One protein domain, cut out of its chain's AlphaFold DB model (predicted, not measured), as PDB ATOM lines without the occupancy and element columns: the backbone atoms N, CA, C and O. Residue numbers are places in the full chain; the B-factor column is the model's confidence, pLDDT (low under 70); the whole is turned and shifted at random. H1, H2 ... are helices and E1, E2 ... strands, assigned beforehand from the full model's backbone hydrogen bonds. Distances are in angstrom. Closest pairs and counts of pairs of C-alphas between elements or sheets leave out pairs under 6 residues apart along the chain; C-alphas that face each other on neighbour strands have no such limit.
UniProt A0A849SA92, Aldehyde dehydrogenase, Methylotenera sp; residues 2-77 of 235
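What this domain is: This is residues 2 to 77 of the 235 residues of the protein "Aldehyde dehydrogenase" of Methylotenera sp (UniProt A0A849SA92). A small three-stranded sheet has H1 over one face, while H2 and H3 only graze it from the other side. The 76 printed residues run H1, H2, E1, E2, H3, E3; the sheet, E1 E2 E3, is mixed. The class is mixed, helices and strands, with under half of the residues in named elements. It is compact, radius of gyration of the C-alphas 12.5 A, spanning 36 by 30 by 19 A.

How they stand to each other: H1, residues 2 to 8, is on the sheet at a height of 8.9 A; its closest C-alphas to E1, residues 34 to 37, are Ala 8 and Ile 37, 5.8 A. H2, residues 20 to 28, only grazes the sheet with residues 24 to 28. E1 and E2, residues 47 to 53, form an antiparallel hairpin; N 35 and O 49 are within hydrogen-bond range, 2.9 A. E2, H3, residues 61 to 64, and E3, residues 71 to 75, form a strand-helix-strand unit, parallel strands with a helix between, its crossover right-handed; N 72 and O 48 are 2.8 A apart. Every O i to N i+4 pair is within range in H1 and H2; H3 is too short for one.

Where its parts are: E2 measures 17.1 A from first to last C-alpha. C-alpha 2 is at (-36.077, -18.456, -41.758), C-alpha 75 at (-38.846, -32.274, -33.599).

The domain as a whole: The printed part has no cut; link H1 to H2 is long; no printed residue is under 70 in pLDDT.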
ATOM      1  N   ALA A   2     -36.851 -18.733 -40.527       91.25
ATOM      2  CA  ALA A   2     -36.077 -18.456 -41.758       91.25
ATOM      3  C   ALA A   2     -36.393 -19.388 -42.958       91.25
ATOM      4  O   ALA A   2     -36.511 -18.933 -44.090       91.25
ATOM      5  N   LEU A   3     -36.596 -20.694 -42.724       92.75
ATOM      6  CA  LEU A   3     -37.009 -21.630 -43.787       92.75
ATOM      7  C   LEU A   3     -38.385 -21.290 -44.382       92.75
ATOM      8  O   LEU A   3     -38.593 -21.442 -45.582       92.75
ATOM      9  N   GLN A   4     -39.311 -20.833 -43.540       95.00
ATOM     10  CA  GLN A   4     -40.665 -20.456 -43.939       95.00
ATOM     11  C   GLN A   4     -40.647 -19.191 -44.805       95.00
ATOM     12  O   GLN A   4     -41.317 -19.152 -45.831       95.00
ATOM     13  N   GLU A   5     -39.822 -18.206 -44.441       94.75
ATOM     14  CA  GLU A   5     -39.612 -16.980 -45.224       94.75
ATOM     15  C   GLU A   5     -39.078 -17.301 -46.625       94.75
ATOM     16  O   GLU A   5     -39.641 -16.850 -47.617       94.75
ATOM     17  N   VAL A   6     -38.067 -18.173 -46.724       93.38
ATOM     18  CA  VAL A   6     -37.549 -18.621 -48.026       93.38
ATOM     19  C   VAL A   6     -38.619 -19.367 -48.828       93.38
ATOM     20  O   VAL A   6     -38.739 -19.146 -50.031       93.38
ATOM     21  N   CYS A   7     -39.419 -20.232 -48.199       94.44
ATOM     22  CA  CYS A   7     -40.494 -20.944 -48.897       94.44
ATOM     23  C   CYS A   7     -41.601 -20.007 -49.398       94.44
ATOM     24  O   CYS A   7     -42.194 -20.291 -50.433       94.44
ATOM     25  N   ALA A   8     -41.853 -18.881 -48.724       94.94
ATOM     26  CA  ALA A   8     -42.828 -17.887 -49.172       94.94
ATOM     27  C   ALA A   8     -42.416 -17.194 -50.483       94.94
ATOM     28  O   ALA A   8     -43.276 -16.746 -51.239       94.94
ATOM     29  N   GLU A   9     -41.116 -17.142 -50.781       93.44
ATOM     30  CA  GLU A   9     -40.580 -16.604 -52.037       93.44
ATOM     31  C   GLU A   9     -40.549 -17.638 -53.175       93.44
ATOM     32  O   GLU A   9     -40.316 -17.290 -54.335       93.44
ATOM     33  N   ILE A  10     -40.751 -18.920 -52.863       93.19
ATOM     34  CA  ILE A  10     -40.672 -20.012 -53.831       93.19
ATOM     35  C   ILE A  10     -42.100 -20.398 -54.244       93.19
ATOM     36  O   ILE A  10     -42.898 -20.764 -53.381       93.19
ATOM     37  N   PRO A  11     -42.431 -20.407 -55.553       93.94
ATOM     38  CA  PRO A  11     -43.746 -20.858 -56.009       93.94
ATOM     39  C   PRO A  11     -44.040 -22.279 -55.527       93.94
ATOM     40  O   PRO A  11     -43.108 -23.067 -55.355       93.94
ATOM     41  N   THR A  12     -45.306 -22.637 -55.372       95.88
ATOM     42  CA  THR A  12     -45.732 -24.016 -55.099       95.88
ATOM     43  C   THR A  12     -45.334 -24.966 -56.238       95.88
ATOM     44  O   THR A  12     -44.789 -24.562 -57.276       95.88
ATOM     45  N   ARG A  13     -45.474 -26.274 -56.005       94.06
ATOM     46  CA  ARG A  13     -45.077 -27.320 -56.958       94.06
ATOM     47  C   ARG A  13     -46.177 -28.358 -57.086       94.06
ATOM     48  O   ARG A  13     -46.874 -28.644 -56.112       94.06
ATOM     49  N   ASN A  14     -46.273 -28.945 -58.278       95.81
ATOM     50  CA  ASN A  14     -47.176 -30.057 -58.543       95.81
ATOM     51  C   ASN A  14     -46.903 -31.206 -57.568       95.81
ATOM     52  O   ASN A  14     -45.746 -31.565 -57.323       95.81
ATOM     53  N   ALA A  15     -47.971 -31.818 -57.071       95.75
ATOM     54  CA  ALA A  15     -47.936 -33.046 -56.298       95.75
ATOM     55  C   ALA A  15     -47.570 -34.206 -57.240       95.75
ATOM     56  O   ALA A  15     -48.426 -34.897 -57.784       95.75
ATOM     57  N   TYR A  16     -46.273 -34.354 -57.510       94.00
ATOM     58  CA  TYR A  16     -45.763 -35.221 -58.575       94.00
ATOM     59  C   TYR A  16     -46.095 -36.705 -58.364       94.00
ATOM     60  O   TYR A  16     -46.362 -37.427 -59.322       94.00
ATOM     61  N   TYR A  17     -46.073 -37.166 -57.112       95.00
ATOM     62  CA  TYR A  17     -46.303 -38.570 -56.791       95.00
ATOM     63  C   TYR A  17     -47.801 -38.899 -56.742       95.00
ATOM     64  O   TYR A  17     -48.559 -38.183 -56.081       95.00
ATOM     65  N   PRO A  18     -48.245 -40.020 -57.340       94.94
ATOM     66  CA  PRO A  18     -49.612 -40.506 -57.173       94.94
ATOM     67  C   PRO A  18     -50.014 -40.603 -55.693       94.94
ATOM     68  O   PRO A  18     -49.243 -41.088 -54.856       94.94
ATOM     69  N   GLY A  19     -51.206 -40.104 -55.355       95.62
ATOM     70  CA  GLY A  19     -51.724 -40.057 -53.980       95.62
ATOM     71  C   GLY A  19     -51.021 -39.058 -53.050       95.62
ATOM     72  O   GLY A  19     -51.217 -39.125 -51.839       95.62
ATOM     73  N   ALA A  20     -50.175 -38.154 -53.565       96.19
ATOM     74  CA  ALA A  20     -49.497 -37.149 -52.740       96.19
ATOM     75  C   ALA A  20     -50.486 -36.218 -52.031       96.19
ATOM     76  O   ALA A  20     -50.272 -35.891 -50.867       96.19
ATOM     77  N   GLU A  21     -51.568 -35.824 -52.707       95.94
ATOM     78  CA  GLU A  21     -52.625 -35.015 -52.100       95.94
ATOM     79  C   GLU A  21     -53.353 -35.779 -50.986       95.94
ATOM     80  O   GLU A  21     -53.471 -35.255 -49.882       95.94
ATOM     81  N   ASP A  22     -53.740 -37.037 -51.215       95.88
ATOM     82  CA  ASP A  22     -54.401 -37.869 -50.198       95.88
ATOM     83  C   ASP A  22     -53.519 -38.062 -48.955       95.88
ATOM     84  O   ASP A  22     -53.982 -37.912 -47.822       95.88
ATOM     85  N   ARG A  23     -52.220 -38.343 -49.151       96.19
ATOM     86  CA  ARG A  23     -51.245 -38.449 -48.051       96.19
ATOM     87  C   ARG A  23     -51.086 -37.126 -47.317       96.19
ATOM     88  O   ARG A  23     -51.103 -37.107 -46.088       96.19
ATOM     89  N   TRP A  24     -50.971 -36.019 -48.047       96.69
ATOM     90  CA  TRP A  24     -50.889 -34.687 -47.456       96.69
ATOM     91  C   TRP A  24     -52.130 -34.374 -46.608       96.69
ATOM     92  O   TRP A  24     -51.997 -33.946 -45.461       96.69
ATOM     93  N   GLN A  25     -53.332 -34.658 -47.114       95.88
ATOM     94  CA  GLN A  25     -54.578 -34.490 -46.365       95.88
ATOM     95  C   GLN A  25     -54.604 -35.379 -45.115       95.88
ATOM     96  O   GLN A  25     -54.942 -34.901 -44.036       95.88
ATOM     97  N   ALA A  26     -54.203 -36.650 -45.223       95.75
ATOM     98  CA  ALA A  26     -54.156 -37.574 -44.090       95.75
ATOM     99  C   ALA A  26     -53.182 -37.114 -42.993       95.75
ATOM    100  O   ALA A  26     -53.544 -37.110 -41.817       95.75
ATOM    101  N   ILE A  27     -51.981 -36.673 -43.379       95.88
ATOM    102  CA  ILE A  27     -50.943 -36.175 -42.465       95.88
ATOM    103  C   ILE A  27     -51.379 -34.874 -41.793       95.88
ATOM    104  O   ILE A  27     -51.083 -34.656 -40.622       95.88
ATOM    105  N   THR A  28     -52.053 -33.981 -42.519       96.06
ATOM    106  CA  THR A  28     -52.424 -32.657 -41.995       96.06
ATOM    107  C   THR A  28     -53.729 -32.655 -41.201       96.06
ATOM    108  O   THR A  28     -53.976 -31.742 -40.408       96.06
ATOM    109  N   LYS A  29     -54.561 -33.685 -41.364       95.19
ATOM    110  CA  LYS A  29     -55.846 -33.817 -40.679       95.19
ATOM    111  C   LYS A  29     -55.682 -33.773 -39.157       95.19
ATOM    112  O   LYS A  29     -54.870 -34.488 -38.579       95.19
ATOM    113  N   ASN A  30     -56.524 -32.973 -38.500       92.06
ATOM    114  CA  ASN A  30     -56.612 -32.837 -37.038       92.06
ATOM    115  C   ASN A  30     -55.335 -32.340 -36.331       92.06
ATOM    116  O   ASN A  30     -55.218 -32.487 -35.115       92.06
ATOM    117  N   ARG A  31     -54.391 -31.730 -37.054       94.94
ATOM    118  CA  ARG A  31     -53.199 -31.111 -36.465       94.94
ATOM    119  C   ARG A  31     -53.392 -29.612 -36.273       94.94
ATOM    120  O   ARG A  31     -53.962 -28.933 -37.122       94.94
ATOM    121  N   ASN A  32     -52.890 -29.092 -35.157       94.50
ATOM    122  CA  ASN A  32     -52.932 -27.669 -34.806       94.50
ATOM    123  C   ASN A  32     -51.569 -26.966 -34.965       94.50
ATOM    124  O   ASN A  32     -51.501 -25.743 -34.953       94.50
ATOM    125  N   ASN A  33     -50.498 -27.734 -35.147       95.94
ATOM    126  CA  ASN A  33     -49.106 -27.309 -35.278       95.94
ATOM    127  C   ASN A  33     -48.663 -27.209 -36.750       95.94
ATOM    128  O   ASN A  33     -47.547 -27.594 -37.101       95.94
ATOM    129  N   ILE A  34     -49.555 -26.732 -37.625       97.38
ATOM    130  CA  ILE A  34     -49.322 -26.642 -39.070       97.38
ATOM    131  C   ILE A  34     -49.204 -25.191 -39.510       97.38
ATOM    132  O   ILE A  34     -50.015 -24.343 -39.147       97.38
ATOM    133  N   THR A  35     -48.231 -24.920 -40.375       97.38
ATOM    134  CA  THR A  35     -48.146 -23.681 -41.152       97.38
ATOM    135  C   THR A  35     -48.051 -24.023 -42.636       97.38
ATOM    136  O   THR A  35     -47.082 -24.647 -43.064       97.38
ATOM    137  N   ASN A  36     -49.042 -23.600 -43.421       97.12
ATOM    138  CA  ASN A  36     -49.031 -23.724 -44.880       97.12
ATOM    139  C   ASN A  36     -48.569 -22.410 -45.512       97.12
ATOM    140  O   ASN A  36     -49.020 -21.338 -45.111       97.12
ATOM    141  N   ILE A  37     -47.678 -22.498 -46.498       97.12
ATOM    142  CA  ILE A  37     -47.069 -21.345 -47.164       97.12
ATOM    143  C   ILE A  37     -47.194 -21.487 -48.680       97.12
ATOM    144  O   ILE A  37     -46.935 -22.550 -49.244       97.12
ATOM    145  N   GLY A  38     -47.543 -20.379 -49.333       94.88
ATOM    146  CA  GLY A  38     -47.787 -20.310 -50.771       94.88
ATOM    147  C   GLY A  38     -49.253 -20.545 -51.137       94.88
ATOM    148  O   GLY A  38     -50.044 -21.039 -50.335       94.88
ATOM    149  N   THR A  39     -49.607 -20.170 -52.366       93.75
ATOM    150  CA  THR A  39     -50.961 -20.309 -52.917       93.75
ATOM    151  C   THR A  39     -50.929 -21.368 -54.021       93.75
ATOM    152  O   THR A  39     -50.487 -21.044 -55.123       93.75
ATOM    153  N   PRO A  40     -51.341 -22.618 -53.743       94.19
ATOM    154  CA  PRO A  40     -51.274 -23.695 -54.726       94.19
ATOM    155  C   PRO A  40     -52.268 -23.485 -55.877       94.19
ATOM    156  O   PRO A  40     -53.414 -23.088 -55.657       94.19
ATOM    157  N   ASN A  41     -51.839 -23.792 -57.102       94.56
ATOM    158  CA  ASN A  41     -52.734 -24.002 -58.242       94.56
ATOM    159  C   ASN A  41     -53.346 -25.417 -58.212       94.56
ATOM    160  O   ASN A  41     -53.065 -26.225 -57.328       94.56
ATOM    161  N   ALA A  42     -54.165 -25.748 -59.216       92.88
ATOM    162  CA  ALA A  42     -54.682 -27.104 -59.390       92.88
ATOM    163  C   ALA A  42     -53.536 -28.135 -59.469       92.88
ATOM    164  O   ALA A  42     -52.612 -27.975 -60.265       92.88
ATOM    165  N   ASN A  43     -53.647 -29.214 -58.687       92.88
ATOM    166  CA  ASN A  43     -52.651 -30.285 -58.529       92.88
ATOM    167  C   ASN A  43     -51.343 -29.877 -57.830       92.88
ATOM    168  O   ASN A  43     -50.396 -30.663 -57.819       92.88
ATOM    169  N   GLU A  44     -51.255 -28.680 -57.256       97.06
ATOM    170  CA  GLU A  44     -50.117 -28.266 -56.436       97.06
ATOM    171  C   GLU A  44     -50.429 -28.407 -54.947       97.06
ATOM    172  O   GLU A  44     -51.580 -28.337 -54.523       97.06
ATOM    173  N   LEU A  45     -49.381 -28.561 -54.137       96.88
ATOM    174  CA  LEU A  45     -49.488 -28.524 -52.679       96.88
ATOM    175  C   LEU A  45     -48.760 -27.295 -52.121       96.88
ATOM    176  O   LEU A  45     -47.727 -26.895 -52.679       96.88
ATOM    177  N   PRO A  46     -49.260 -26.699 -51.021       97.06
ATOM    178  CA  PRO A  46     -48.528 -25.659 -50.313       97.06
ATOM    179  C   PRO A  46     -47.247 -26.233 -49.693       97.06
ATOM    180  O   PRO A  46     -47.121 -27.439 -49.480       97.06
ATOM    181  N   TRP A  47     -46.300 -25.361 -49.348       97.19
ATOM    182  CA  TRP A  47     -45.199 -25.740 -48.466       97.19
ATOM    183  C   TRP A  47     -45.748 -25.898 -47.050       97.19
ATOM    184  O   TRP A  47     -46.159 -24.916 -46.428       97.19
ATOM    185  N   THR A  48     -45.776 -27.124 -46.540       97.62
ATOM    186  CA  THR A  48     -46.394 -27.440 -45.251       97.62
ATOM    187  C   THR A  48     -45.333 -27.695 -44.199       97.62
ATOM    188  O   THR A  48     -44.553 -28.636 -44.299       97.62
ATOM    189  N   PHE A  49     -45.330 -26.874 -43.155       97.88
ATOM    190  CA  PHE A  49     -44.479 -27.039 -41.986       97.88
ATOM    191  C   PHE A  49     -45.290 -27.629 -40.843       97.88
ATOM    192  O   PHE A  49     -46.348 -27.098 -40.512       97.88
ATOM    193  N   ILE A  50     -44.777 -28.694 -40.232       97.50
ATOM    194  CA  ILE A  50     -45.371 -29.336 -39.059       97.50
ATOM    195  C   ILE A  50     -44.332 -29.303 -37.948       97.50
ATOM    196  O   ILE A  50     -43.329 -30.019 -38.006       97.50
ATOM    197  N   THR A  51     -44.524 -28.407 -36.983       96.31
ATOM    198  CA  THR A  51     -43.509 -28.121 -35.963       96.31
ATOM    199  C   THR A  51     -43.802 -28.816 -34.648       96.31
ATOM    200  O   THR A  51     -44.914 -29.275 -34.419       96.31
ATOM    201  N   ASP A  52     -42.800 -28.892 -33.775       95.25
ATOM    202  CA  ASP A  52     -42.983 -29.341 -32.391       95.25
ATOM    203  C   ASP A  52     -43.623 -30.735 -32.277       95.25
ATOM    204  O   ASP A  52     -44.459 -30.989 -31.408       95.25
ATOM    205  N   LEU A  53     -43.238 -31.652 -33.174       96.94
ATOM    206  CA  LEU A  53     -43.623 -33.053 -33.041       96.94
ATOM    207  C   LEU A  53     -43.102 -33.598 -31.708       96.94
ATOM    208  O   LEU A  53     -41.973 -33.311 -31.309       96.94
ATOM    209  N   ASN A  54     -43.923 -34.397 -31.029       96.00
ATOM    210  CA  ASN A  54     -43.531 -35.038 -29.781       96.00
ATOM    211  C   ASN A  54     -42.564 -36.203 -30.080       96.00
ATOM    212  O   ASN A  54     -43.014 -37.185 -30.680       96.00
ATOM    213  N   PRO A  55     -41.287 -36.157 -29.644       96.31
ATOM    214  CA  PRO A  55     -40.329 -37.243 -29.879       96.31
ATOM    215  C   PRO A  55     -40.762 -38.579 -29.253       96.31
ATOM    216  O   PRO A  55     -40.366 -39.643 -29.729       96.31
ATOM    217  N   ASP A  56     -41.620 -38.561 -28.233       95.12
ATOM    218  CA  ASP A  56     -42.089 -39.765 -27.542       95.12
ATOM    219  C   ASP A  56     -43.328 -40.395 -28.188       95.12
ATOM    220  O   ASP A  56     -43.717 -41.506 -27.834       95.12
ATOM    221  N   ASN A  57     -43.931 -39.745 -29.189       94.81
ATOM    222  CA  ASN A  57     -45.076 -40.307 -29.897       94.81
ATOM    223  C   ASN A  57     -44.626 -41.380 -30.903       94.81
ATOM    224  O   ASN A  57     -44.268 -41.073 -32.038       94.81
ATOM    225  N   SER A  58     -44.664 -42.655 -30.509       89.31
ATOM    226  CA  SER A  58     -44.331 -43.780 -31.398       89.31
ATOM    227  C   SER A  58     -45.285 -43.927 -32.588       89.31
ATOM    228  O   SER A  58     -44.904 -44.506 -33.599       89.31
ATOM    229  N   ASN A  59     -46.502 -43.385 -32.482       92.25
ATOM    230  CA  ASN A  59     -47.530 -43.458 -33.522       92.25
ATOM    231  C   ASN A  59     -47.509 -42.244 -34.465       92.25
ATOM    232  O   ASN A  59     -48.438 -42.056 -35.248       92.25
ATOM    233  N   GLU A  60     -46.492 -41.381 -34.378       95.62
ATOM    234  CA  GLU A  60     -46.334 -40.265 -35.308       95.62
ATOM    235  C   GLU A  60     -46.006 -40.796 -36.710       95.62
ATOM    236  O   GLU A  60     -44.940 -41.365 -36.948       95.62
ATOM    237  N   THR A  61     -46.928 -40.606 -37.655       94.81
ATOM    238  CA  THR A  61     -46.798 -41.089 -39.037       94.81
ATOM    239  C   THR A  61     -45.514 -40.598 -39.704       94.81
ATOM    240  O   THR A  61     -44.841 -41.376 -40.370       94.81
ATOM    241  N   LEU A  62     -45.110 -39.345 -39.468       95.75
ATOM    242  CA  LEU A  62     -43.903 -38.762 -40.069       95.75
ATOM    243  C   LEU A  62     -42.590 -39.331 -39.517       95.75
ATOM    244  O   LEU A  62     -41.526 -39.008 -40.042       95.75
ATOM    245  N   PHE A  63     -42.641 -40.151 -38.465       96.19
ATOM    246  CA  PHE A  63     -41.486 -40.915 -37.998       96.19
ATOM    247  C   PHE A  63     -41.406 -42.299 -38.642       96.19
ATOM    248  O   PHE A  63     -40.341 -42.901 -38.632       96.19
ATOM    249  N   ASN A  64     -42.496 -42.800 -39.222       92.69
ATOM    250  CA  ASN A  64     -42.592 -44.182 -39.691       92.69
ATOM    251  C   ASN A  64     -42.735 -44.303 -41.215       92.69
ATOM    252  O   ASN A  64     -42.532 -45.384 -41.756       92.69
ATOM    253  N   GLU A  65     -43.083 -43.220 -41.912       89.12
ATOM    254  CA  GLU A  65     -43.357 -43.244 -43.348       89.12
ATOM    255  C   GLU A  65     -42.862 -41.971 -44.040       89.12
ATOM    256  O   GLU A  65     -42.982 -40.857 -43.521       89.12
ATOM    257  N   GLU A  66     -42.344 -42.126 -45.259       92.62
ATOM    258  CA  GLU A  66     -42.005 -40.993 -46.115       92.62
ATOM    259  C   GLU A  66     -43.277 -40.415 -46.771       92.62
ATOM    260  O   GLU A  66     -44.015 -41.136 -47.448       92.62
ATOM    261  N   PRO A  67     -43.548 -39.102 -46.638       92.88
ATOM    262  CA  PRO A  67     -44.820 -38.529 -47.073       92.88
ATOM    263  C   PRO A  67     -44.943 -38.354 -48.598       92.88
ATOM    264  O   PRO A  67     -46.057 -38.204 -49.113       92.88
ATOM    265  N   PHE A  68     -43.824 -38.340 -49.336       94.25
ATOM    266  CA  PHE A  68     -43.768 -38.094 -50.788       94.25
ATOM    267  C   PHE A  68     -44.593 -36.873 -51.248       94.25
ATOM    268  O   PHE A  68     -45.283 -36.908 -52.271       94.25
ATOM    269  N   CYS A  69     -44.551 -35.790 -50.471       95.00
ATOM    270  CA  CYS A  69     -45.221 -34.518 -50.754       95.00
ATOM    271  C   CYS A  69     -44.495 -33.347 -50.060       95.00
ATOM    272  O   CYS A  69     -43.484 -33.550 -49.389       95.00
ATOM    273  N   SER A  70     -44.984 -32.116 -50.244       94.56
ATOM    274  CA  SER A  70     -44.350 -30.858 -49.805       94.56
ATOM    275  C   SER A  70     -44.429 -30.602 -48.286       94.56
ATOM    276  O   SER A  70     -44.916 -29.557 -47.855       94.56
ATOM    277  N   VAL A  71     -43.957 -31.544 -47.467       96.50
ATOM    278  CA  VAL A  71     -43.992 -31.478 -45.996       96.50
ATOM    279  C   VAL A  71     -42.583 -31.361 -45.413       96.50
ATOM    280  O   VAL A  71     -41.688 -32.124 -45.763       96.50
ATOM    281  N   ILE A  72     -42.405 -30.429 -44.476       96.38
ATOM    282  CA  ILE A  72     -41.230 -30.310 -43.610       96.38
ATOM    283  C   ILE A  72     -41.698 -30.481 -42.166       96.38
ATOM    284  O   ILE A  72     -42.504 -29.701 -41.663       96.38
ATOM    285  N   ALA A  73     -41.166 -31.497 -41.498       96.75
ATOM    286  CA  ALA A  73     -41.474 -31.813 -40.113       96.75
ATOM    287  C   ALA A  73     -40.293 -31.459 -39.205       96.75
ATOM    288  O   ALA A  73     -39.141 -31.647 -39.597       96.75
ATOM    289  N   SER A  74     -40.556 -30.967 -37.995       96.56
ATOM    290  CA  SER A  74     -39.499 -30.700 -37.016       96.56
ATOM    291  C   SER A  74     -39.841 -31.247 -35.639       96.56
ATOM    292  O   SER A  74     -40.964 -31.087 -35.161       96.56
ATOM    293  N   VAL A  75     -38.830 -31.804 -34.984       97.00
ATOM    294  CA  VAL A  75     -38.846 -32.274 -33.599       97.00
ATOM    295  C   VAL A  75     -37.768 -31.509 -32.826       97.00
ATOM    296  O   VAL A  75     -36.686 -31.257 -33.363       97.00
ATOM    297  N   GLN A  76     -38.057 -31.112 -31.587       95.56
ATOM    298  CA  GLN A  76     -37.062 -30.533 -30.679       95.56
ATOM    299  C   GLN A  76     -36.607 -31.617 -29.700       95.56
ATOM    300  O   GLN A  76     -37.440 -32.247 -29.054       95.56
ATOM    301  N   ILE A  77     -35.298 -31.855 -29.612       95.75
ATOM    302  CA  ILE A  77     -34.706 -32.939 -28.816       95.75
ATOM    303  C   ILE A  77     -33.379 -32.504 -28.198       95.75
ATOM    304  O   ILE A  77     -32.706 -31.619 -28.726       95.75
TER     305      ILE A  77